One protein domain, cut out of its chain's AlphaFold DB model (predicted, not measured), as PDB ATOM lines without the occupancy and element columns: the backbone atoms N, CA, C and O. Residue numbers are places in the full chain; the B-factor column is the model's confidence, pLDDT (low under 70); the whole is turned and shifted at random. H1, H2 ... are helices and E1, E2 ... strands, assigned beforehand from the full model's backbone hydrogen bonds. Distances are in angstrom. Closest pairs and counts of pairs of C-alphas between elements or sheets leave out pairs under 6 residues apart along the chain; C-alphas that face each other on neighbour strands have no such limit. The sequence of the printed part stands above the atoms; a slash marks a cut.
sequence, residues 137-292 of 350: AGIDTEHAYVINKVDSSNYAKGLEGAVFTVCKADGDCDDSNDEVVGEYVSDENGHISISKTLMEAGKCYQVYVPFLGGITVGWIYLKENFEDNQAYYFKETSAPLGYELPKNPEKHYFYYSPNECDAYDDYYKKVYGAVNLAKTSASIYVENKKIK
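AT A GLANCE: This is residues 137 to 292 of the 350 residues of the protein "Putative pilus subunit protein" of Streptococcus lutetiensis (UniProt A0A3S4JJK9). Two strongly twisted four-stranded sheets face each other as a sandwich, with the two-stranded hairpin E6 and E7 beyond edge strand E4 and helix H1 at the opposite end, beyond edge strand E9. One sheet is E4, E3, E8, E9 in that order, all antiparallel; the other is mixed and branched, with E2, E5 and E10 beside E1. The printed part has 156 residues, under half of them in named elements, which run E1 to E9, H1, E10; the class is mostly strand. The whole is compact, with a radius of gyration of the C-alphas of 16.1 A and spans of 49 by 38 by 35 A.

HOW THE PARTS SIT: In the first sheet, E3, residues 163 to 168, is antiparallel to E8, residues 231 to 238, with N 165 and O 235 3.0 A apart. E4, residues 180 to 185, forms a hairpin with E3, with N 164 and O 184 at 2.8 A. E9, residues 252 to 255, forms a hairpin with E8, with N 232 and O 254 at 2.8 A. In the other sheet, E1, residues 144 to 151, has E10, residues 282 to 288, parallel on one side, with N 146 and O 282 at 2.8 A. On the other side lie E5, residues 191 to 195, antiparallel with N 145 and O 194 at 2.8 A, and E2, residues 154 to 158, with N 151 and O 157 at 3.1 A; E1 and E2 are a hairpin. The sheets form a sandwich, two sheets face to face, 10.0 A centre to centre where they face each other, their planes 14 degrees apart. E6, residues 204 to 209, and E7, residues 213 to 218, are a hairpin with N 205 and O 217 at 2.8 A; the closest C-alphas of E4 and E6 are those of Glu 183 and Val 207, 6.9 A apart. H1, residues 262 to 272, only grazes the first sheet with its residues 265 to 272, and the closest C-alphas of E9 and H1 are those of Tyr 253 and Tyr 272, 7.0 A apart. In H1 every O i to N i+4 pair is within hydrogen-bond range.

IN THESE COORDINATES: E1 begins at C-alpha 144 (131.301, 146.540, 148.924) and is 22.4 A long; E8 is 22.5 A and E10 20.0 A, ending at C-alpha 288 (131.420, 139.374, 127.834). H1, 15.2 A long, begins at C-alpha 262 (144.359, 158.905, 152.647).

THE WHOLE: The C-alphas farthest apart, Ala 137 and Lys 292, are 52.8 A apart. The printed part has no cut. The links E3 to E4, E7 to E8 and E8 to E9 are long. Mean pLDDT of the printed part is 81.8; residues 137 to 142 and 201 to 222 are under 70.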
ATOM      1  N   ALA A 137     128.182 156.782 164.812       27.02
ATOM      2  CA  ALA A 137     128.712 155.688 165.624       27.02
ATOM      3  C   ALA A 137     129.478 154.708 164.728       27.02
ATOM      4  O   ALA A 137     128.940 154.227 163.737       27.02
ATOM      5  N   GLY A 138     130.750 154.475 165.061       36.78
ATOM      6  CA  GLY A 138     131.740 153.830 164.204       36.78
ATOM      7  C   GLY A 138     131.430 152.401 163.750       36.78
ATOM      8  O   GLY A 138     130.728 151.651 164.425       36.78
ATOM      9  N   ILE A 139     132.104 152.052 162.646       34.84
ATOM     10  CA  ILE A 139     132.099 150.789 161.889       34.84
ATOM     11  C   ILE A 139     130.956 150.717 160.858       34.84
ATOM     12  O   ILE A 139     129.996 149.968 161.010       34.84
ATOM     13  N   ASP A 140     131.108 151.468 159.759       40.97
ATOM     14  CA  ASP A 140     130.420 151.171 158.494       40.97
ATOM     15  C   ASP A 140     131.044 149.893 157.912       40.97
ATOM     16  O   ASP A 140     132.097 149.908 157.278       40.97
ATOM     17  N   THR A 141     130.419 148.750 158.183       45.16
ATOM     18  CA  THR A 141     130.785 147.444 157.595       45.16
ATOM     19  C   THR A 141     130.097 147.201 156.247       45.16
ATOM     20  O   THR A 141     130.151 146.098 155.714       45.16
ATOM     21  N   GLU A 142     129.459 148.222 155.664       59.94
ATOM     22  CA  GLU A 142     128.588 148.083 154.486       59.94
ATOM     23  C   GLU A 142     129.287 148.322 153.136       59.94
ATOM     24  O   GLU A 142     128.670 148.173 152.079       59.94
ATOM     25  N   HIS A 143     130.571 148.683 153.128       81.25
ATOM     26  CA  HIS A 143     131.292 148.943 151.883       81.25
ATOM     27  C   HIS A 143     131.571 147.654 151.100       81.25
ATOM     28  O   HIS A 143     132.123 146.675 151.612       81.25
ATOM     29  N   ALA A 144     131.204 147.681 149.820       86.75
ATOM     30  CA  ALA A 144     131.301 146.540 148.924       86.75
ATOM     31  C   ALA A 144     131.891 146.929 147.567       86.75
ATOM     32  O   ALA A 144     131.765 148.071 147.110       86.75
ATOM     33  N   TYR A 145     132.494 145.943 146.911       91.62
ATOM     34  CA  TYR A 145     132.838 145.993 145.501       91.62
ATOM     35  C   TYR A 145     131.722 145.333 144.694       91.62
ATOM     36  O   TYR A 145     131.493 144.127 144.789       91.62
ATOM     37  N   VAL A 146     131.025 146.134 143.894       91.50
ATOM     38  CA  VAL A 146     129.918 145.697 143.047       91.50
ATOM     39  C   VAL A 146     130.412 145.390 141.635       91.50
ATOM     40  O   VAL A 146     130.967 146.254 140.955       91.50
ATOM     41  N   ILE A 147     130.162 144.179 141.149       94.31
ATOM     42  CA  ILE A 147     130.448 143.793 139.763       94.31
ATOM     43  C   ILE A 147     129.125 143.722 139.002       94.31
ATOM     44  O   ILE A 147     128.229 142.959 139.364       94.31
ATOM     45  N   ASN A 148     129.011 144.509 137.931       94.56
ATOM     46  CA  ASN A 148     127.910 144.443 136.975       94.56
ATOM     47  C   ASN A 148     128.356 143.618 135.768       94.56
ATOM     48  O   ASN A 148     128.982 144.126 134.834       94.56
ATOM     49  N   LYS A 149     128.042 142.328 135.789       96.94
ATOM     50  CA  LYS A 149     128.319 141.402 134.702       96.94
ATOM     51  C   LYS A 149     127.292 141.585 133.585       96.94
ATOM     52  O   LYS A 149     126.108 141.312 133.770       96.94
ATOM     53  N   VAL A 150     127.748 142.025 132.414       96.75
ATOM     54  CA  VAL A 150     126.859 142.482 131.332       96.75
ATOM     55  C   VAL A 150     127.232 141.933 129.958       96.75
ATOM     56  O   VAL A 150     128.367 141.509 129.714       96.75
ATOM     57  N   ASP A 151     126.259 141.950 129.047       96.19
ATOM     58  CA  ASP A 151     126.497 141.749 127.620       96.19
ATOM     59  C   ASP A 151     127.243 142.957 127.039       96.19
ATOM     60  O   ASP A 151     126.799 144.100 127.163       96.19
ATOM     61  N   SER A 152     128.359 142.697 126.354       95.06
ATOM     62  CA  SER A 152     129.192 143.734 125.724       95.06
ATOM     63  C   SER A 152     128.447 144.662 124.751       95.06
ATOM     64  O   SER A 152     128.897 145.783 124.490       95.06
ATOM     65  N   SER A 153     127.316 144.207 124.202       94.06
ATOM     66  CA  SER A 153     126.489 144.967 123.265       94.06
ATOM     67  C   SER A 153     125.360 145.752 123.933       94.06
ATOM     68  O   SER A 153     124.834 146.680 123.321       94.06
ATOM     69  N   ASN A 154     124.963 145.396 125.160       95.38
ATOM     70  CA  ASN A 154     123.837 146.027 125.841       95.38
ATOM     71  C   ASN A 154     123.861 145.782 127.355       95.38
ATOM     72  O   ASN A 154     123.534 144.691 127.827       95.38
ATOM     73  N   TYR A 155     124.131 146.831 128.127       95.19
ATOM     74  CA  TYR A 155     124.242 146.767 129.585       95.19
ATOM     75  C   TYR A 155     122.899 146.609 130.311       95.19
ATOM     76  O   TYR A 155     122.874 146.296 131.507       95.19
ATOM     77  N   ALA A 156     121.773 146.735 129.597       91.94
ATOM     78  CA  ALA A 156     120.472 146.322 130.116       91.94
ATOM     79  C   ALA A 156     120.434 144.811 130.416       91.94
ATOM     80  O   ALA A 156     119.683 144.370 131.283       91.94
ATOM     81  N   LYS A 157     121.258 144.012 129.723       92.94
ATOM     82  CA  LYS A 157     121.302 142.555 129.860       92.94
ATOM     83  C   LYS A 157     122.374 142.151 130.864       92.94
ATOM     84  O   LYS A 157     123.562 142.117 130.545       92.94
ATOM     85  N   GLY A 158     121.922 141.859 132.079       93.94
ATOM     86  CA  GLY A 158     122.741 141.199 133.092       93.94
ATOM     87  C   GLY A 158     123.002 139.755 132.703       93.94
ATOM     88  O   GLY A 158     122.130 139.123 132.110       93.94
ATOM     89  N   LEU A 159     124.199 139.255 132.994       95.38
ATOM     90  CA  LEU A 159     124.559 137.877 132.679       95.38
ATOM     91  C   LEU A 159     124.743 137.068 133.957       95.38
ATOM     92  O   LEU A 159     125.687 137.304 134.711       95.38
ATOM     93  N   GLU A 160     123.855 136.104 134.158       94.75
ATOM     94  CA  GLU A 160     123.889 135.133 135.250       94.75
ATOM     95  C   GLU A 160     124.970 134.066 135.040       94.75
ATOM     96  O   GLU A 160     125.262 133.664 133.911       94.75
ATOM     97  N   GLY A 161     125.546 133.576 136.137       86.69
ATOM     98  CA  GLY A 161     126.416 132.400 136.127       86.69
ATOM     99  C   GLY A 161     127.872 132.656 135.726       86.69
ATOM    100  O   GLY A 161     128.609 131.694 135.522       86.69
ATOM    101  N   ALA A 162     128.313 133.914 135.618       92.50
ATOM    102  CA  ALA A 162     129.743 134.223 135.539       92.50
ATOM    103  C   ALA A 162     130.397 133.930 136.888       92.50
ATOM    104  O   ALA A 162     129.863 134.339 137.917       92.50
ATOM    105  N   VAL A 163     131.563 133.288 136.886       93.44
ATOM    106  CA  VAL A 163     132.330 133.004 138.104       93.44
ATOM    107  C   VAL A 163     133.527 133.939 138.170       93.44
ATOM    108  O   VAL A 163     134.325 134.011 137.234       93.44
ATOM    109  N   PHE A 164     133.655 134.633 139.297       94.94
ATOM    110  CA  PHE A 164     134.811 135.442 139.650       94.94
ATOM    111  C   PHE A 164     135.535 134.806 140.822       94.94
ATOM    112  O   PHE A 164     134.931 134.535 141.860       94.94
ATOM    113  N   THR A 165     136.837 134.615 140.666       92.50
ATOM    114  CA  THR A 165     137.700 134.093 141.725       92.50
ATOM    115  C   THR A 165     138.438 135.253 142.376       92.50
ATOM    116  O   THR A 165     138.995 136.101 141.675       92.50
ATOM    117  N   VAL A 166     138.430 135.285 143.707       93.62
ATOM    118  CA  VAL A 166     139.162 136.244 144.537       93.62
ATOM    119  C   VAL A 166     140.410 135.569 145.083       93.62
ATOM    120  O   VAL A 166     140.316 134.509 145.708       93.62
ATOM    121  N   CYS A 167     141.559 136.210 144.901       91.19
ATOM    122  CA  CYS A 167     142.838 135.743 145.418       91.19
ATOM    123  C   CYS A 167     143.481 136.790 146.333       91.19
ATOM    124  O   CYS A 167     143.261 137.994 146.161       91.19
ATOM    125  N   LYS A 168     144.297 136.343 147.294       91.81
ATOM    126  CA  LYS A 168     145.261 137.226 147.967       91.81
ATOM    127  C   LYS A 168     146.349 137.599 146.973       91.81
ATOM    128  O   LYS A 168     146.892 136.717 146.328       91.81
ATOM    129  N   ALA A 169     146.662 138.886 146.890       88.00
ATOM    130  CA  ALA A 169     147.842 139.345 146.175       88.00
ATOM    131  C   ALA A 169     149.067 139.168 147.082       88.00
ATOM    132  O   ALA A 169     149.105 139.742 148.175       88.00
ATOM    133  N   ASP A 170     150.058 138.399 146.643       83.31
ATOM    134  CA  ASP A 170     151.306 138.199 147.390       83.31
ATOM    135  C   ASP A 170     152.419 139.209 147.022       83.31
ATOM    136  O   ASP A 170     153.444 139.300 147.702       83.31
ATOM    137  N   GLY A 171     152.164 140.044 146.010       72.19
ATOM    138  CA  GLY A 171     153.025 141.146 145.587       72.19
ATOM    139  C   GLY A 171     153.997 140.797 144.462       72.19
ATOM    140  O   GLY A 171     154.778 141.674 144.073       72.19
ATOM    141  N   ASP A 172     153.955 139.576 143.925       76.00
ATOM    142  CA  ASP A 172     154.685 139.220 142.713       76.00
ATOM    143  C   ASP A 172     153.809 139.325 141.440       76.00
ATOM    144  O   ASP A 172     152.709 139.887 141.449       76.00
ATOM    145  N   CYS A 173     154.366 138.944 140.288       71.62
ATOM    146  CA  CYS A 173     153.665 138.992 139.002       71.62
ATOM    147  C   CYS A 173     153.178 137.621 138.502       71.62
ATOM    148  O   CYS A 173     152.572 137.565 137.427       71.62
ATOM    149  N   ASP A 174     153.453 136.547 139.240       75.69
ATOM    150  CA  ASP A 174     153.094 135.165 138.940       75.69
ATOM    151  C   ASP A 174     151.846 134.754 139.721       75.69
ATOM    152  O   ASP A 174     151.898 134.232 140.822       75.69
ATOM    153  N   ASP A 175     150.689 134.896 139.084       71.69
ATOM    154  CA  ASP A 175     149.411 134.586 139.721       71.69
ATOM    155  C   ASP A 175     149.004 133.113 139.668       71.69
ATOM    156  O   ASP A 175     147.852 132.764 139.945       71.69
ATOM    157  N   SER A 176     149.920 132.232 139.257       75.56
ATOM    158  CA  SER A 176     149.650 130.797 139.179       75.56
ATOM    159  C   SER A 176     149.623 130.119 140.551       75.56
ATOM    160  O   SER A 176     149.088 129.012 140.674       75.56
ATOM    161  N   ASN A 177     150.176 130.778 141.571       75.88
ATOM    162  CA  ASN A 177     150.308 130.274 142.935       75.88
ATOM    163  C   ASN A 177     149.491 131.081 143.971       75.88
ATOM    164  O   ASN A 177     149.447 130.670 145.134       75.88
ATOM    165  N   ASP A 178     148.845 132.176 143.550       85.88
ATOM    166  CA  ASP A 178     148.103 133.084 144.424       85.88
ATOM    167  C   ASP A 178     147.005 132.334 145.205       85.88
ATOM    168  O   ASP A 178     146.238 131.530 144.659       85.88
ATOM    169  N   GLU A 179     146.899 132.606 146.512       87.00
ATOM    170  CA  GLU A 179     145.942 131.928 147.395       87.00
ATOM    171  C   GLU A 179     144.504 132.340 147.045       87.00
ATOM    172  O   GLU A 179     144.091 133.475 147.296       87.00
ATOM    173  N   VAL A 180     143.711 131.400 146.523       87.19
ATOM    174  CA  VAL A 180     142.270 131.586 146.305       87.19
ATOM    175  C   VAL A 180     141.543 131.639 147.647       87.19
ATOM    176  O   VAL A 180     141.572 130.680 148.419       87.19
ATOM    177  N   VAL A 181     140.839 132.742 147.902       86.69
ATOM    178  CA  VAL A 181     140.103 132.978 149.159       86.69
ATOM    179  C   VAL A 181     138.589 132.988 148.996       86.69
ATOM    180  O   VAL A 181     137.866 132.917 149.989       86.69
ATOM    181  N   GLY A 182     138.087 133.060 147.764       85.06
ATOM    182  CA  GLY A 182     136.654 133.023 147.515       85.06
ATOM    183  C   GLY A 182     136.292 132.949 146.042       85.06
ATOM    184  O   GLY A 182     137.088 133.283 145.166       85.06
ATOM    185  N   GLU A 183     135.056 132.541 145.787       88.00
ATOM    186  CA  GLU A 183     134.438 132.572 144.468       88.00
ATOM    187  C   GLU A 183     133.050 133.186 144.574       88.00
ATOM    188  O   GLU A 183     132.314 132.948 145.534       88.00
ATOM    189  N   TYR A 184     132.708 133.981 143.572       89.50
ATOM    190  CA  TYR A 184     131.460 134.714 143.508       89.50
ATOM    191  C   TYR A 184     130.820 134.477 142.151       89.50
ATOM    192  O   TYR A 184     131.489 134.555 141.119       89.50
ATOM    193  N   VAL A 185     129.524 134.186 142.160       91.12
ATOM    194  CA  VAL A 185     128.755 133.887 140.953       91.12
ATOM    195  C   VAL A 185     127.761 135.010 140.716       91.12
ATOM    196  O   VAL A 185     127.091 135.435 141.658       91.12
ATOM    197  N   SER A 186     127.673 135.502 139.480       92.81
ATOM    198  CA  SER A 186     126.691 136.528 139.140       92.81
ATOM    199  C   SER A 186     125.267 135.984 139.196       92.81
ATOM    200  O   SER A 186     124.987 134.898 138.687       92.81
ATOM    201  N   ASP A 187     124.374 136.757 139.815       90.38
ATOM    202  CA  ASP A 187     122.953 136.423 139.932       90.38
ATOM    203  C   ASP A 187     122.177 136.612 138.611       90.38
ATOM    204  O   ASP A 187     122.744 136.997 137.587       90.38
ATOM    205  N   GLU A 188     120.861 136.375 138.637       90.12
ATOM    206  CA  GLU A 188     119.942 136.550 137.495       90.12
ATOM    207  C   GLU A 188     120.021 137.943 136.836       90.12
ATOM    208  O   GLU A 188     119.752 138.105 135.646       90.12
ATOM    209  N   ASN A 189     120.429 138.963 137.597       89.19
ATOM    210  CA  ASN A 189     120.580 140.334 137.130       89.19
ATOM    211  C   ASN A 189     122.024 140.649 136.724       89.19
ATOM    212  O   ASN A 189     122.309 141.785 136.333       89.19
ATOM    213  N   GLY A 190     122.935 139.678 136.777       91.94
ATOM    214  CA  GLY A 190     124.359 139.849 136.523       91.94
ATOM    215  C   GLY A 190     125.092 140.584 137.645       91.94
ATOM    216  O   GLY A 190     126.099 141.231 137.378       91.94
ATOM    217  N   HIS A 191     124.582 140.568 138.873       92.69
ATOM    218  CA  HIS A 191     125.148 141.311 139.993       92.69
ATOM    219  C   HIS A 191     125.974 140.403 140.910       92.69
ATOM    220  O   HIS A 191     125.612 139.261 141.187       92.69
ATOM    221  N   ILE A 192     127.105 140.932 141.377       92.38
ATOM    222  CA  ILE A 192     127.936 140.360 142.436       92.38
ATOM    223  C   ILE A 192     128.295 141.476 143.412       92.38
ATOM    224  O   ILE A 192     128.619 142.585 142.985       92.38
ATOM    225  N   SER A 193     128.303 141.160 144.707       91.88
ATOM    226  CA  SER A 193     128.785 142.045 145.764       91.88
ATOM    227  C   SER A 193     129.865 141.340 146.583       91.88
ATOM    228  O   SER A 193     129.629 140.264 147.134       91.88
ATOM    229  N   ILE A 194     131.055 141.940 146.646       91.44
ATOM    230  CA  ILE A 194     132.184 141.471 147.455       91.44
ATOM    231  C   ILE A 194     132.341 142.422 148.638       91.44
ATOM    232  O   ILE A 194     132.647 143.599 148.453       91.44
ATOM    233  N   SER A 195     132.151 141.921 149.854       89.62
ATOM    234  CA  SER A 195     132.312 142.699 151.083       89.62
ATOM    235  C   SER A 195     132.950 141.877 152.201       89.62
ATOM    236  O   SER A 195     132.977 140.636 152.169       89.62
ATOM    237  N   LYS A 196     133.458 142.583 153.214       86.88
ATOM    238  CA  LYS A 196     133.986 141.969 154.427       86.88
ATOM    239  C   LYS A 196     132.817 141.449 155.245       86.88
ATOM    240  O   LYS A 196     131.912 142.196 155.596       86.88
ATOM    241  N   THR A 197     132.828 140.156 155.523       82.81
ATOM    242  CA  THR A 197     131.774 139.481 156.273       82.81
ATOM    243  C   THR A 197     132.396 138.708 157.422       82.81
ATOM    244  O   THR A 197     133.372 137.977 157.241       82.81
ATOM    245  N   LEU A 198     131.801 138.844 158.606       79.19
ATOM    246  CA  LEU A 198     132.148 138.029 159.761       79.19
ATOM    247  C   LEU A 198     131.618 136.606 159.550       79.19
ATOM    248  O   LEU A 198     130.408 136.381 159.528       79.19
ATOM    249  N   MET A 199     132.521 135.642 159.392       73.44
ATOM    250  CA  MET A 199     132.169 134.234 159.247       73.44
ATOM    251  C   MET A 199     132.004 133.603 160.629       73.44
ATOM    252  O   MET A 199     132.875 133.722 161.497       73.44
ATOM    253  N   GLU A 200     130.881 132.920 160.843       70.81
ATOM    254  CA  GLU A 200     130.598 132.252 162.111       70.81
ATOM    255  C   GLU A 200     131.515 131.040 162.334       70.81
ATOM    256  O   GLU A 200     131.739 130.222 161.438       70.81
ATOM    257  N   ALA A 201     131.997 130.895 163.570       66.88
ATOM    258  CA  ALA A 201     132.789 129.747 163.994       66.88
ATOM    259  C   ALA A 201     132.020 128.426 163.813       66.88
ATOM    260  O   ALA A 201     130.839 128.324 164.145       66.88
ATOM    261  N   GLY A 202     132.703 127.389 163.331       63.84
ATOM    262  CA  GLY A 202     132.161 126.037 163.197       63.84
ATOM    263  C   GLY A 202     131.217 125.825 162.010       63.84
ATOM    264  O   GLY A 202     130.722 124.709 161.844       63.84
ATOM    265  N   LYS A 203     130.972 126.844 161.170       63.59
ATOM    266  CA  LYS A 203     130.258 126.679 159.897       63.59
ATOM    267  C   LYS A 203     131.239 126.358 158.767       63.59
ATOM    268  O   LYS A 203     132.285 126.991 158.633       63.59
ATOM    269  N   CYS A 204     130.875 125.372 157.951       63.00
ATOM    270  CA  CYS A 204     131.576 125.021 156.721       63.00
ATOM    271  C   CYS A 204     130.731 125.434 155.511       63.00
ATOM    272  O   CYS A 204     129.518 125.223 155.502       63.00
ATOM    273  N   TYR A 205     131.380 125.966 154.485       64.00
ATOM    274  CA  TYR A 205     130.793 126.394 153.225       64.00
ATOM    275  C   TYR A 205     131.309 125.492 152.105       64.00
ATOM    276  O   TYR A 205     132.479 125.107 152.103       64.00
ATOM    277  N   GLN A 206     130.428 125.142 151.169       60.69
ATOM    278  CA  GLN A 206     130.814 124.472 149.930       60.69
ATOM    279  C   GLN A 206     131.112 125.550 148.887       60.69
ATOM    280  O   GLN A 206     130.225 126.334 148.555       60.69
ATOM    281  N   VAL A 207     132.342 125.594 148.390       55.12
ATOM    282  CA  VAL A 207     132.765 126.449 147.274       55.12
ATOM    283  C   VAL A 207     132.968 125.545 146.063       55.12
ATOM    284  O   VAL A 207     133.525 124.460 146.208       55.12
ATOM    285  N   TYR A 208     132.474 125.930 144.889       51.97
ATOM    286  CA  TYR A 208     132.544 125.090 143.693       51.97
ATOM    287  C   TYR A 208     133.583 125.621 142.711       51.97
ATOM    288  O   TYR A 208     133.279 126.465 141.874       51.97
ATOM    289  N   VAL A 209     134.777 125.035 142.763       46.28
ATOM    290  CA  VAL A 209     135.879 125.363 141.857       46.28
ATOM    291  C   VAL A 209     135.741 124.547 140.562       46.28
ATOM    292  O   VAL A 209     135.732 123.311 140.629       46.28
ATOM    293  N   PRO A 210     135.686 125.169 139.364       37.38
ATOM    294  CA  PRO A 210     135.386 124.486 138.095       37.38
ATOM    295  C   PRO A 210     136.281 123.283 137.742       37.38
ATOM    296  O   PRO A 210     135.862 122.401 136.996       37.38
ATOM    297  N   PHE A 211     137.504 123.235 138.273       36.56
ATOM    298  CA  PHE A 211     138.510 122.197 138.007       36.56
ATOM    299  C   PHE A 211     138.776 121.254 139.193       36.56
ATOM    300  O   PHE A 211     139.407 120.214 139.012       36.56
ATOM    301  N   LEU A 212     138.297 121.590 140.395       36.94
ATOM    302  CA  LEU A 212     138.539 120.840 141.638       36.94
ATOM    303  C   LEU A 212     137.244 120.281 142.263       36.94
ATOM    304  O   LEU A 212     137.317 119.417 143.136       36.94
ATOM    305  N   GLY A 213     136.068 120.713 141.791       59.34
ATOM    306  CA  GLY A 213     134.760 120.320 142.316       59.34
ATOM    307  C   GLY A 213     134.355 121.105 143.569       59.34
ATOM    308  O   GLY A 213     134.864 122.187 143.841       59.34
ATOM    309  N   GLY A 214     133.405 120.576 144.343       60.75
ATOM    310  CA  GLY A 214     133.021 121.179 145.621       60.75
ATOM    311  C   GLY A 214     134.139 121.035 146.658       60.75
ATOM    312  O   GLY A 214     134.447 119.920 147.076       60.75
ATOM    313  N   ILE A 215     134.732 122.146 147.089       61.62
ATOM    314  CA  ILE A 215     135.649 122.208 148.228       61.62
ATOM    315  C   ILE A 215     134.901 122.687 149.472       61.62
ATOM    316  O   ILE A 215     134.013 123.533 149.404       61.62
ATOM    317  N   THR A 216     135.266 122.146 150.632       65.62
ATOM    318  CA  THR A 216     134.693 122.552 151.920       65.62
ATOM    319  C   THR A 216     135.660 123.481 152.641       65.62
ATOM    320  O   THR A 216     136.753 123.057 153.008       65.62
ATOM    321  N   VAL A 217     135.251 124.724 152.883       61.09
ATOM    322  CA  VAL A 217     136.011 125.721 153.657       61.09
ATOM    323  C   VAL A 217     135.279 126.041 154.955       61.09
ATOM    324  O   VAL A 217     134.080 126.293 154.948       61.09
ATOM    325  N   GLY A 218     135.978 126.016 156.089       55.09
ATOM    326  CA  GLY A 218     135.392 126.285 157.405       55.09
ATOM    327  C   GLY A 218     136.441 126.702 158.429       55.09
ATOM    328  O   GLY A 218     137.631 126.436 158.254       55.09
ATOM    329  N   TRP A 219     135.994 127.353 159.503       65.75
ATOM    330  CA  TRP A 219     136.871 127.958 160.511       65.75
ATOM    331  C   TRP A 219     136.456 127.550 161.924       65.75
ATOM    332  O   TRP A 219     135.271 127.441 162.229       65.75
ATOM    333  N   ILE A 220     137.431 127.334 162.809       61.31
ATOM    334  CA  ILE A 220     137.183 126.942 164.211       61.31
ATOM    335  C   ILE A 220     136.809 128.161 165.074       61.31
ATOM    336  O   ILE A 220     136.104 128.027 166.072       61.31
ATOM    337  N   TYR A 221     137.242 129.355 164.670       68.50
ATOM    338  CA  TYR A 221     136.997 130.621 165.358       68.50
ATOM    339  C   TYR A 221     136.294 131.608 164.425       68.50
ATOM    340  O   TYR A 221     136.368 131.459 163.205       68.50
ATOM    341  N   LEU A 222     135.628 132.614 165.006       69.75
ATOM    342  CA  LEU A 222     135.099 133.757 164.261       69.75
ATOM    343  C   LEU A 222     136.251 134.394 163.487       69.75
ATOM    344  O   LEU A 222     137.262 134.776 164.081       69.75
ATOM    345  N   LYS A 223     136.103 134.472 162.169       75.56
ATOM    346  CA  LYS A 223     137.097 135.059 161.276       75.56
ATOM    347  C   LYS A 223     136.365 135.871 160.221       75.56
ATOM    348  O   LYS A 223     135.311 135.462 159.748       75.56
ATOM    349  N   GLU A 224     136.909 137.016 159.851       81.94
ATOM    350  CA  GLU A 224     136.460 137.701 158.645       81.94
ATOM    351  C   GLU A 224     136.987 136.968 157.405       81.94
ATOM    352  O   GLU A 224     138.074 136.384 157.424       81.94
ATOM    353  N   ASN A 225     136.211 136.988 156.323       82.38
ATOM    354  CA  ASN A 225     136.634 136.430 155.033       82.38
ATOM    355  C   ASN A 225     137.849 137.165 154.435       82.38
ATOM    356  O   ASN A 225     138.606 136.560 153.679       82.38
ATOM    357  N   PHE A 226     138.055 138.432 154.804       89.56
ATOM    358  CA  PHE A 226     139.194 139.248 154.388       89.56
ATOM    359  C   PHE A 226     139.926 139.842 155.593       89.56
ATOM    360  O   PHE A 226     139.316 140.250 156.576       89.56
ATOM    361  N   GLU A 227     141.249 139.892 155.493       89.38
ATOM    362  CA  GLU A 227     142.164 140.419 156.511       89.38
ATOM    363  C   GLU A 227     142.467 141.908 156.276       89.38
ATOM    364  O   GLU A 227     142.555 142.360 155.130       89.38
ATOM    365  N   ASP A 228     142.648 142.663 157.363       88.00
ATOM    366  CA  ASP A 228     143.077 144.062 157.286       88.00
ATOM    367  C   ASP A 228     144.525 144.167 156.790       88.00
ATOM    368  O   ASP A 228     145.387 143.373 157.163       88.00
ATOM    369  N   ASN A 229     144.806 145.201 155.997       85.44
ATOM    370  CA  ASN A 229     146.098 145.495 155.369       85.44
ATOM    371  C   ASN A 229     146.612 144.404 154.413       85.44
ATOM    372  O   ASN A 229     147.779 144.430 154.029       85.44
ATOM    373  N   GLN A 230     145.748 143.474 154.001       90.00
ATOM    374  CA  GLN A 230     146.025 142.510 152.942       90.00
ATOM    375  C   GLN A 230     145.386 142.982 151.632       90.00
ATOM    376  O   GLN A 230     144.213 143.364 151.603       90.00
ATOM    377  N   ALA A 231     146.157 142.937 150.546       90.94
ATOM    378  CA  ALA A 231     145.659 143.200 149.204       90.94
ATOM    379  C   ALA A 231     145.053 141.935 148.588       90.94
ATOM    380  O   ALA A 231     145.572 140.828 148.742       90.94
ATOM    381  N   TYR A 232     143.960 142.118 147.862       93.88
ATOM    382  CA  TYR A 232     143.254 141.083 147.126       93.88
ATOM    383  C   TYR A 232     143.021 141.558 145.700       93.88
ATOM    384  O   TYR A 232     142.998 142.760 145.422       93.88
ATOM    385  N   TYR A 233     142.797 140.617 144.797       94.50
ATOM    386  CA  TYR A 233     142.228 140.922 143.494       94.50
ATOM    387  C   TYR A 233     141.196 139.879 143.109       94.50
ATOM    388  O   TYR A 233     141.196 138.760 143.621       94.50
ATOM    389  N   PHE A 234     140.325 140.242 142.178       95.00
ATOM    390  CA  PHE A 234     139.417 139.299 141.549       95.00
ATOM    391  C   PHE A 234     139.527 139.353 140.028       95.00
ATOM    392  O   PHE A 234     139.867 140.393 139.457       95.00
ATOM    393  N   LYS A 235     139.249 138.220 139.379       95.06
ATOM    394  CA  LYS A 235     139.179 138.083 137.917       95.06
ATOM    395  C   LYS A 235     138.092 137.086 137.521       95.06
ATOM    396  O   LYS A 235     137.791 136.169 138.283       95.06
ATOM    397  N   GLU A 236     137.507 137.260 136.337       96.12
ATOM    398  CA  GLU A 236     136.558 136.285 135.783       96.12
ATOM    399  C   GLU A 236     137.307 134.996 135.415       96.12
ATOM    400  O   GLU A 236     138.296 135.030 134.683       96.12
ATOM    401  N   THR A 237     136.851 133.855 135.926       93.44
ATOM    402  CA  THR A 237     137.452 132.532 135.682       93.44
ATOM    403  C   THR A 237     136.525 131.599 134.912       93.44
ATOM    404  O   THR A 237     136.996 130.650 134.286       93.44
ATOM    405  N   SER A 238     135.224 131.897 134.880       90.44
ATOM    406  CA  SER A 238     134.255 131.228 134.013       90.44
ATOM    407  C   SER A 238     133.243 132.227 133.473       90.44
ATOM    408  O   SER A 238     132.619 132.958 134.238       90.44
ATOM    409  N   ALA A 239     133.047 132.215 132.156       91.50
ATOM    410  CA  ALA A 239     132.027 133.024 131.505       91.50
ATOM    411  C   ALA A 239     130.619 132.422 131.686       91.50
ATOM    412  O   ALA A 239     130.488 131.202 131.820       91.50
ATOM    413  N   PRO A 240     129.563 133.253 131.608       92.75
ATOM    414  CA  PRO A 240     128.181 132.803 131.482       92.75
ATOM    415  C   PRO A 240     127.967 131.856 130.297       92.75
ATOM    416  O   PRO A 240     128.641 131.950 129.266       92.75
ATOM    417  N   LEU A 241     126.953 130.995 130.392       85.31
ATOM    418  CA  LEU A 241     126.578 130.107 129.292       85.31
ATOM    419  C   LEU A 241     126.267 130.911 128.016       85.31
ATOM    420  O   LEU A 241     125.440 131.818 128.014       85.31
ATOM    421  N   GLY A 242     126.915 130.549 126.907       86.31
ATOM    422  CA  GLY A 242     126.744 131.242 125.625       86.31
ATOM    423  C   GLY A 242     127.620 132.489 125.448       86.31
ATOM    424  O   GLY A 242     127.467 133.179 124.437       86.31
ATOM    425  N   TYR A 243     128.546 132.759 126.372       93.75
ATOM    426  CA  TYR A 243     129.490 133.876 126.317       93.75
ATOM    427  C   TYR A 243     130.947 133.404 126.318       93.75
ATOM    428  O   TYR A 243     131.290 132.355 126.853       93.75
ATOM    429  N   GLU A 244     131.808 134.177 125.662       93.25
ATOM    430  CA  GLU A 244     133.245 133.914 125.603       93.25
ATOM    431  C   GLU A 244     133.911 134.413 126.889       93.25
ATOM    432  O   GLU A 244     133.662 135.548 127.303       93.25
ATOM    433  N   LEU A 245     134.775 133.598 127.501       92.38
ATOM    434  CA  LEU A 245     135.689 134.064 128.547       92.38
ATOM    435  C   LEU A 245     136.799 134.901 127.888       92.38
ATOM    436  O   LEU A 245     137.398 134.431 126.910       92.38
ATOM    437  N   PRO A 246     137.101 136.119 128.376       90.50
ATOM    438  CA  PRO A 246     138.210 136.906 127.857       90.50
ATOM    439  C   PRO A 246     139.521 136.116 127.912       90.50
ATOM    440  O   PRO A 246     139.809 135.445 128.899       90.50
ATOM    441  N   LYS A 247     140.352 136.219 126.866       88.50
ATOM    442  CA  LYS A 247     141.647 135.511 126.812       88.50
ATOM    443  C   LYS A 247     142.547 135.861 128.003       88.50
ATOM    444  O   LYS A 247     143.239 134.992 128.515       88.50
ATOM    445  N   ASN A 248     142.519 137.131 128.404       88.56
ATOM    446  CA  ASN A 248     143.217 137.663 129.566       88.56
ATOM    447  C   ASN A 248     142.185 138.428 130.411       88.56
ATOM    448  O   ASN A 248     141.970 139.613 130.144       88.56
ATOM    449  N   PRO A 249     141.487 137.764 131.347       91.94
ATOM    450  CA  PRO A 249     140.553 138.435 132.246       91.94
ATOM    451  C   PRO A 249     141.267 139.524 133.052       91.94
ATOM    452  O   PRO A 249     142.372 139.306 133.555       91.94
ATOM    453  N   GLU A 250     140.653 140.702 133.146       92.81
ATOM    454  CA  GLU A 250     141.209 141.832 133.893       92.81
ATOM    455  C   GLU A 250     141.221 141.535 135.399       92.81
ATOM    456  O   GLU A 250     140.328 140.863 135.923       92.81
ATOM    457  N   LYS A 251     142.260 142.020 136.087       92.50
ATOM    458  CA  LYS A 251     142.371 141.946 137.545       92.50
ATOM    459  C   LYS A 251     141.911 143.261 138.149       92.50
ATOM    460  O   LYS A 251     142.424 144.317 137.785       92.50
ATOM    461  N   HIS A 252     141.027 143.176 139.130       94.38
ATOM    462  CA  HIS A 252     140.568 144.333 139.888       94.38
ATOM    463  C   HIS A 252     140.983 144.184 141.345       94.38
ATOM    464  O   HIS A 252     140.623 143.204 141.997       94.38
ATOM    465  N   TYR A 253     141.762 145.145 141.837       93.94
ATOM    466  CA  TYR A 253     142.383 145.080 143.154       93.94
ATOM    467  C   TYR A 253     141.536 145.778 144.218       93.94
ATOM    468  O   TYR A 253     140.908 146.813 143.976       93.94
ATOM    469  N   PHE A 254     141.553 145.235 145.430       94.12
ATOM    470  CA  PHE A 254     140.928 145.840 146.597       94.12
ATOM    471  C   PHE A 254     141.632 145.418 147.888       94.12
ATOM    472  O   PHE A 254     142.377 144.442 147.920       94.12
ATOM    473  N   TYR A 255     141.408 146.165 148.963       92.44
ATOM    474  CA  TYR A 255     141.943 145.865 150.289       92.44
ATOM    475  C   TYR A 255     141.076 146.492 151.380       92.44
ATOM    476  O   TYR A 255     140.209 147.321 151.098       92.44
ATOM    477  N   TYR A 256     141.331 146.116 152.632       89.38
ATOM    478  CA  TYR A 256     140.704 146.717 153.807       89.38
ATOM    479  C   TYR A 256     141.778 147.348 154.679       89.38
ATOM    480  O   TYR A 256     142.547 146.634 155.312       89.38
ATOM    481  N   SER A 257     141.856 148.676 154.731       87.81
ATOM    482  CA  SER A 257     142.685 149.336 155.740       87.81
ATOM    483  C   SER A 257     141.960 150.530 156.357       87.81
ATOM    484  O   SER A 257     141.969 151.629 155.790       87.81
ATOM    485  N   PRO A 258     141.303 150.338 157.518       81.38
ATOM    486  CA  PRO A 258     140.524 151.398 158.154       81.38
ATOM    487  C   PRO A 258     141.407 152.533 158.689       81.38
ATOM    488  O   PRO A 258     140.963 153.677 158.756       81.38
ATOM    489  N   ASN A 259     142.663 152.230 159.037       81.50
ATOM    490  CA  ASN A 259     143.587 153.164 159.687       81.50
ATOM    491  C   ASN A 259     144.644 153.758 158.740       81.50
ATOM    492  O   ASN A 259     145.458 154.564 159.190       81.50
ATOM    493  N   GLU A 260     144.665 153.368 157.460       79.06
ATOM    494  CA  GLU A 260     145.630 153.893 156.486       79.06
ATOM    495  C   GLU A 260     145.484 155.413 156.318       79.06
ATOM    496  O   GLU A 260     144.389 155.957 156.461       79.06
ATOM    497  N   CYS A 261     146.555 156.120 155.961       79.44
ATOM    498  CA  CYS A 261     146.434 157.529 155.583       79.44
ATOM    499  C   CYS A 261     145.857 157.661 154.165       79.44
ATOM    500  O   CYS A 261     146.214 156.905 153.267       79.44
ATOM    501  N   ASP A 262     145.021 158.669 153.938       76.69
ATOM    502  CA  ASP A 262     144.359 158.905 152.647       76.69
ATOM    503  C   ASP A 262     145.351 159.090 151.484       76.69
ATOM    504  O   ASP A 262     145.085 158.659 150.368       76.69
ATOM    505  N   ALA A 263     146.546 159.624 151.757       77.50
ATOM    506  CA  ALA A 263     147.607 159.746 150.757       77.50
ATOM    507  C   ALA A 263     148.111 158.387 150.223       77.50
ATOM    508  O   ALA A 263     148.571 158.309 149.083       77.50
ATOM    509  N   TYR A 264     148.043 157.322 151.029       78.62
ATOM    510  CA  TYR A 264     148.353 155.969 150.562       78.62
ATOM    511  C   TYR A 264     147.204 155.396 149.737       78.62
ATOM    512  O   TYR A 264     147.474 154.771 148.715       78.62
ATOM    513  N   ASP A 265     145.946 155.652 150.116       79.94
ATOM    514  CA  ASP A 265     144.792 155.238 149.307       79.94
ATOM    515  C   ASP A 265     144.868 155.835 147.894       79.94
ATOM    516  O   ASP A 265     144.728 155.112 146.907       79.94
ATOM    517  N   ASP A 266     145.198 157.125 147.788       78.25
ATOM    518  CA  ASP A 266     145.399 157.805 146.506       78.25
ATOM    519  C   ASP A 266     146.544 157.177 145.692       78.25
ATOM    520  O   ASP A 266     146.437 157.001 144.474       78.25
ATOM    521  N   TYR A 267     147.643 156.803 146.356       80.81
ATOM    522  CA  TYR A 267     148.773 156.133 145.716       80.81
ATOM    523  C   TYR A 267     148.390 154.747 145.176       80.81
ATOM    524  O   TYR A 267     148.637 154.463 144.002       80.81
ATOM    525  N   TYR A 268     147.759 153.896 145.990       80.94
ATOM    526  CA  TYR A 268     147.359 152.546 145.580       80.94
ATOM    527  C   TYR A 268     146.288 152.568 144.488       80.94
ATOM    528  O   TYR A 268     146.378 151.794 143.529       80.94
ATOM    529  N   LYS A 269     145.331 153.503 144.566       83.25
ATOM    530  CA  LYS A 269     144.357 153.750 143.498       83.25
ATOM    531  C   LYS A 269     145.060 154.124 142.194       83.25
ATOM    532  O   LYS A 269     144.755 153.560 141.149       83.25
ATOM    533  N   LYS A 270     146.037 155.033 142.241       80.44
ATOM    534  CA  LYS A 270     146.751 155.509 141.047       80.44
ATOM    535  C   LYS A 270     147.668 154.458 140.417       80.44
ATOM    536  O   LYS A 270     147.781 154.414 139.196       80.44
ATOM    537  N   VAL A 271     148.366 153.670 141.230       80.31
ATOM    538  CA  VAL A 271     149.381 152.719 140.744       80.31
ATOM    539  C   VAL A 271     148.764 151.380 140.354       80.31
ATOM    540  O   VAL A 271     149.135 150.822 139.326       80.31
ATOM    541  N   TYR A 272     147.825 150.878 141.154       80.00
ATOM    542  CA  TYR A 272     147.282 149.524 141.007       80.00
ATOM    543  C   TYR A 272     145.792 149.500 140.655       80.00
ATOM    544  O   TYR A 272     145.234 148.423 140.465       80.00
ATOM    545  N   GLY A 273     145.117 150.655 140.609       84.88
ATOM    546  CA  GLY A 273     143.656 150.698 140.497       84.88
ATOM    547  C   GLY A 273     142.951 150.112 141.724       84.88
ATOM    548  O   GLY A 273     141.792 149.713 141.626       84.88
ATOM    549  N   ALA A 274     143.649 150.001 142.861       89.31
ATOM    550  CA  ALA A 274     143.139 149.315 144.038       89.31
ATOM    551  C   ALA A 274     142.152 150.184 144.828       89.31
ATOM    552  O   ALA A 274     142.348 151.391 144.977       89.31
ATOM    553  N   VAL A 275     141.114 149.553 145.374       89.50
ATOM    554  CA  VAL A 275     140.080 150.224 146.173       89.50
ATOM    555  C   VAL A 275     140.188 149.826 147.646       89.50
ATOM    556  O   VAL A 275     140.160 148.640 147.971       89.50
ATOM    557  N   ASN A 276     140.239 150.813 148.546       88.94
ATOM    558  CA  ASN A 276     140.133 150.579 149.987       88.94
ATOM    559  C   ASN A 276     138.663 150.412 150.410       88.94
ATOM    560  O   ASN A 276     137.973 151.386 150.728       88.94
ATOM    561  N   LEU A 277     138.193 149.167 150.462       88.81
ATOM    562  CA  LEU A 277     136.828 148.826 150.864       88.81
ATOM    563  C   LEU A 277     136.568 149.005 152.366       88.81
ATOM    564  O   LEU A 277     135.437 148.842 152.797       88.81
ATOM    565  N   ALA A 278     137.561 149.373 153.182       84.00
ATOM    566  CA  ALA A 278     137.297 149.800 154.561       84.00
ATOM    567  C   ALA A 278     136.775 151.246 154.650       84.00
ATOM    568  O   ALA A 278     136.348 151.672 155.718       84.00
ATOM    569  N   LYS A 279     136.855 152.016 153.554       80.06
ATOM    570  CA  LYS A 279     136.547 153.455 153.542       80.06
ATOM    571  C   LYS A 279     135.594 153.891 152.430       80.06
ATOM    572  O   LYS A 279     135.020 154.972 152.525       80.06
ATOM    573  N   THR A 280     135.495 153.124 151.346       79.81
ATOM    574  CA  THR A 280     134.630 153.452 150.207       79.81
ATOM    575  C   THR A 280     134.121 152.195 149.519       79.81
ATOM    576  O   THR A 280     134.786 151.167 149.513       79.81
ATOM    577  N   SER A 281     132.963 152.298 148.875       83.19
ATOM    578  CA  SER A 281     132.480 151.278 147.942       83.19
ATOM    579  C   SER A 281     133.053 151.519 146.541       83.19
ATOM    580  O   SER A 281     133.477 152.633 146.220       83.19
ATOM    581  N   ALA A 282     133.017 150.496 145.688       84.69
ATOM    582  CA  ALA A 282     133.338 150.612 144.266       84.69
ATOM    583  C   ALA A 282     132.363 149.809 143.410       84.69
ATOM    584  O   ALA A 282     131.724 148.871 143.885       84.69
ATOM    585  N   SER A 283     132.258 150.172 142.134       87.19
ATOM    586  CA  SER A 283     131.511 149.394 141.157       87.19
ATOM    587  C   SER A 283     132.202 149.384 139.799       87.19
ATOM    588  O   SER A 283     132.814 150.372 139.396       87.19
ATOM    589  N   ILE A 284     132.093 148.261 139.090       91.00
ATOM    590  CA  ILE A 284     132.610 148.100 137.726       91.00
ATOM    591  C   ILE A 284     131.592 147.398 136.829       91.00
ATOM    592  O   ILE A 284     130.649 146.761 137.309       91.00
ATOM    593  N   TYR A 285     131.819 147.486 135.522       94.00
ATOM    594  CA  TYR A 285     131.131 146.692 134.510       94.00
ATOM    595  C   TYR A 285     132.122 145.707 133.900       94.00
ATOM    596  O   TYR A 285     133.182 146.117 133.436       94.00
ATOM    597  N   VAL A 286     131.769 144.421 133.885       96.25
ATOM    598  CA  VAL A 286     132.573 143.370 133.247       96.25
ATOM    599  C   VAL A 286     131.779 142.793 132.083       96.25
ATOM    600  O   VAL A 286     130.747 142.132 132.255       96.25
ATOM    601  N   GLU A 287     132.248 143.096 130.878       96.88
ATOM    602  CA  GLU A 287     131.596 142.733 129.625       96.88
ATOM    603  C   GLU A 287     132.025 141.342 129.146       96.88
ATOM    604  O   GLU A 287     133.221 141.079 129.039       96.88
ATOM    605  N   ASN A 288     131.074 140.504 128.708       96.75
ATOM    606  CA  ASN A 288     131.420 139.374 127.834       96.75
ATOM    607  C   ASN A 288     130.755 139.505 126.472       96.75
ATOM    608  O   ASN A 288     129.635 140.004 126.321       96.75
ATOM    609  N   LYS A 289     131.468 139.000 125.468       95.12
ATOM    610  CA  LYS A 289     130.964 138.872 124.108       95.12
ATOM    611  C   LYS A 289     130.190 137.577 123.996       95.12
ATOM    612  O   LYS A 289     130.649 136.527 124.445       95.12
ATOM    613  N   LYS A 290     129.005 137.658 123.401       92.38
ATOM    614  CA  LYS A 290     128.220 136.471 123.089       92.38
ATOM    615  C   LYS A 290     129.014 135.606 122.111       92.38
ATOM    616  O   LYS A 290     129.538 136.132 121.127       92.38
ATOM    617  N   ILE A 291     129.089 134.301 122.375       88.38
ATOM    618  CA  ILE A 291     129.728 133.350 121.465       88.38
ATOM    619  C   ILE A 291     129.040 133.483 120.113       88.38
ATOM    620  O   ILE A 291     127.808 133.488 120.025       88.38
ATOM    621  N   LYS A 292     129.837 133.582 119.047       79.25
ATOM    622  CA  LYS A 292     129.300 133.559 117.686       79.25
ATOM    623  C   LYS A 292     128.568 132.241 117.465       79.25
ATOM    624  O   LYS A 292     129.183 131.189 117.302       79.25
TER     625      LYS A 292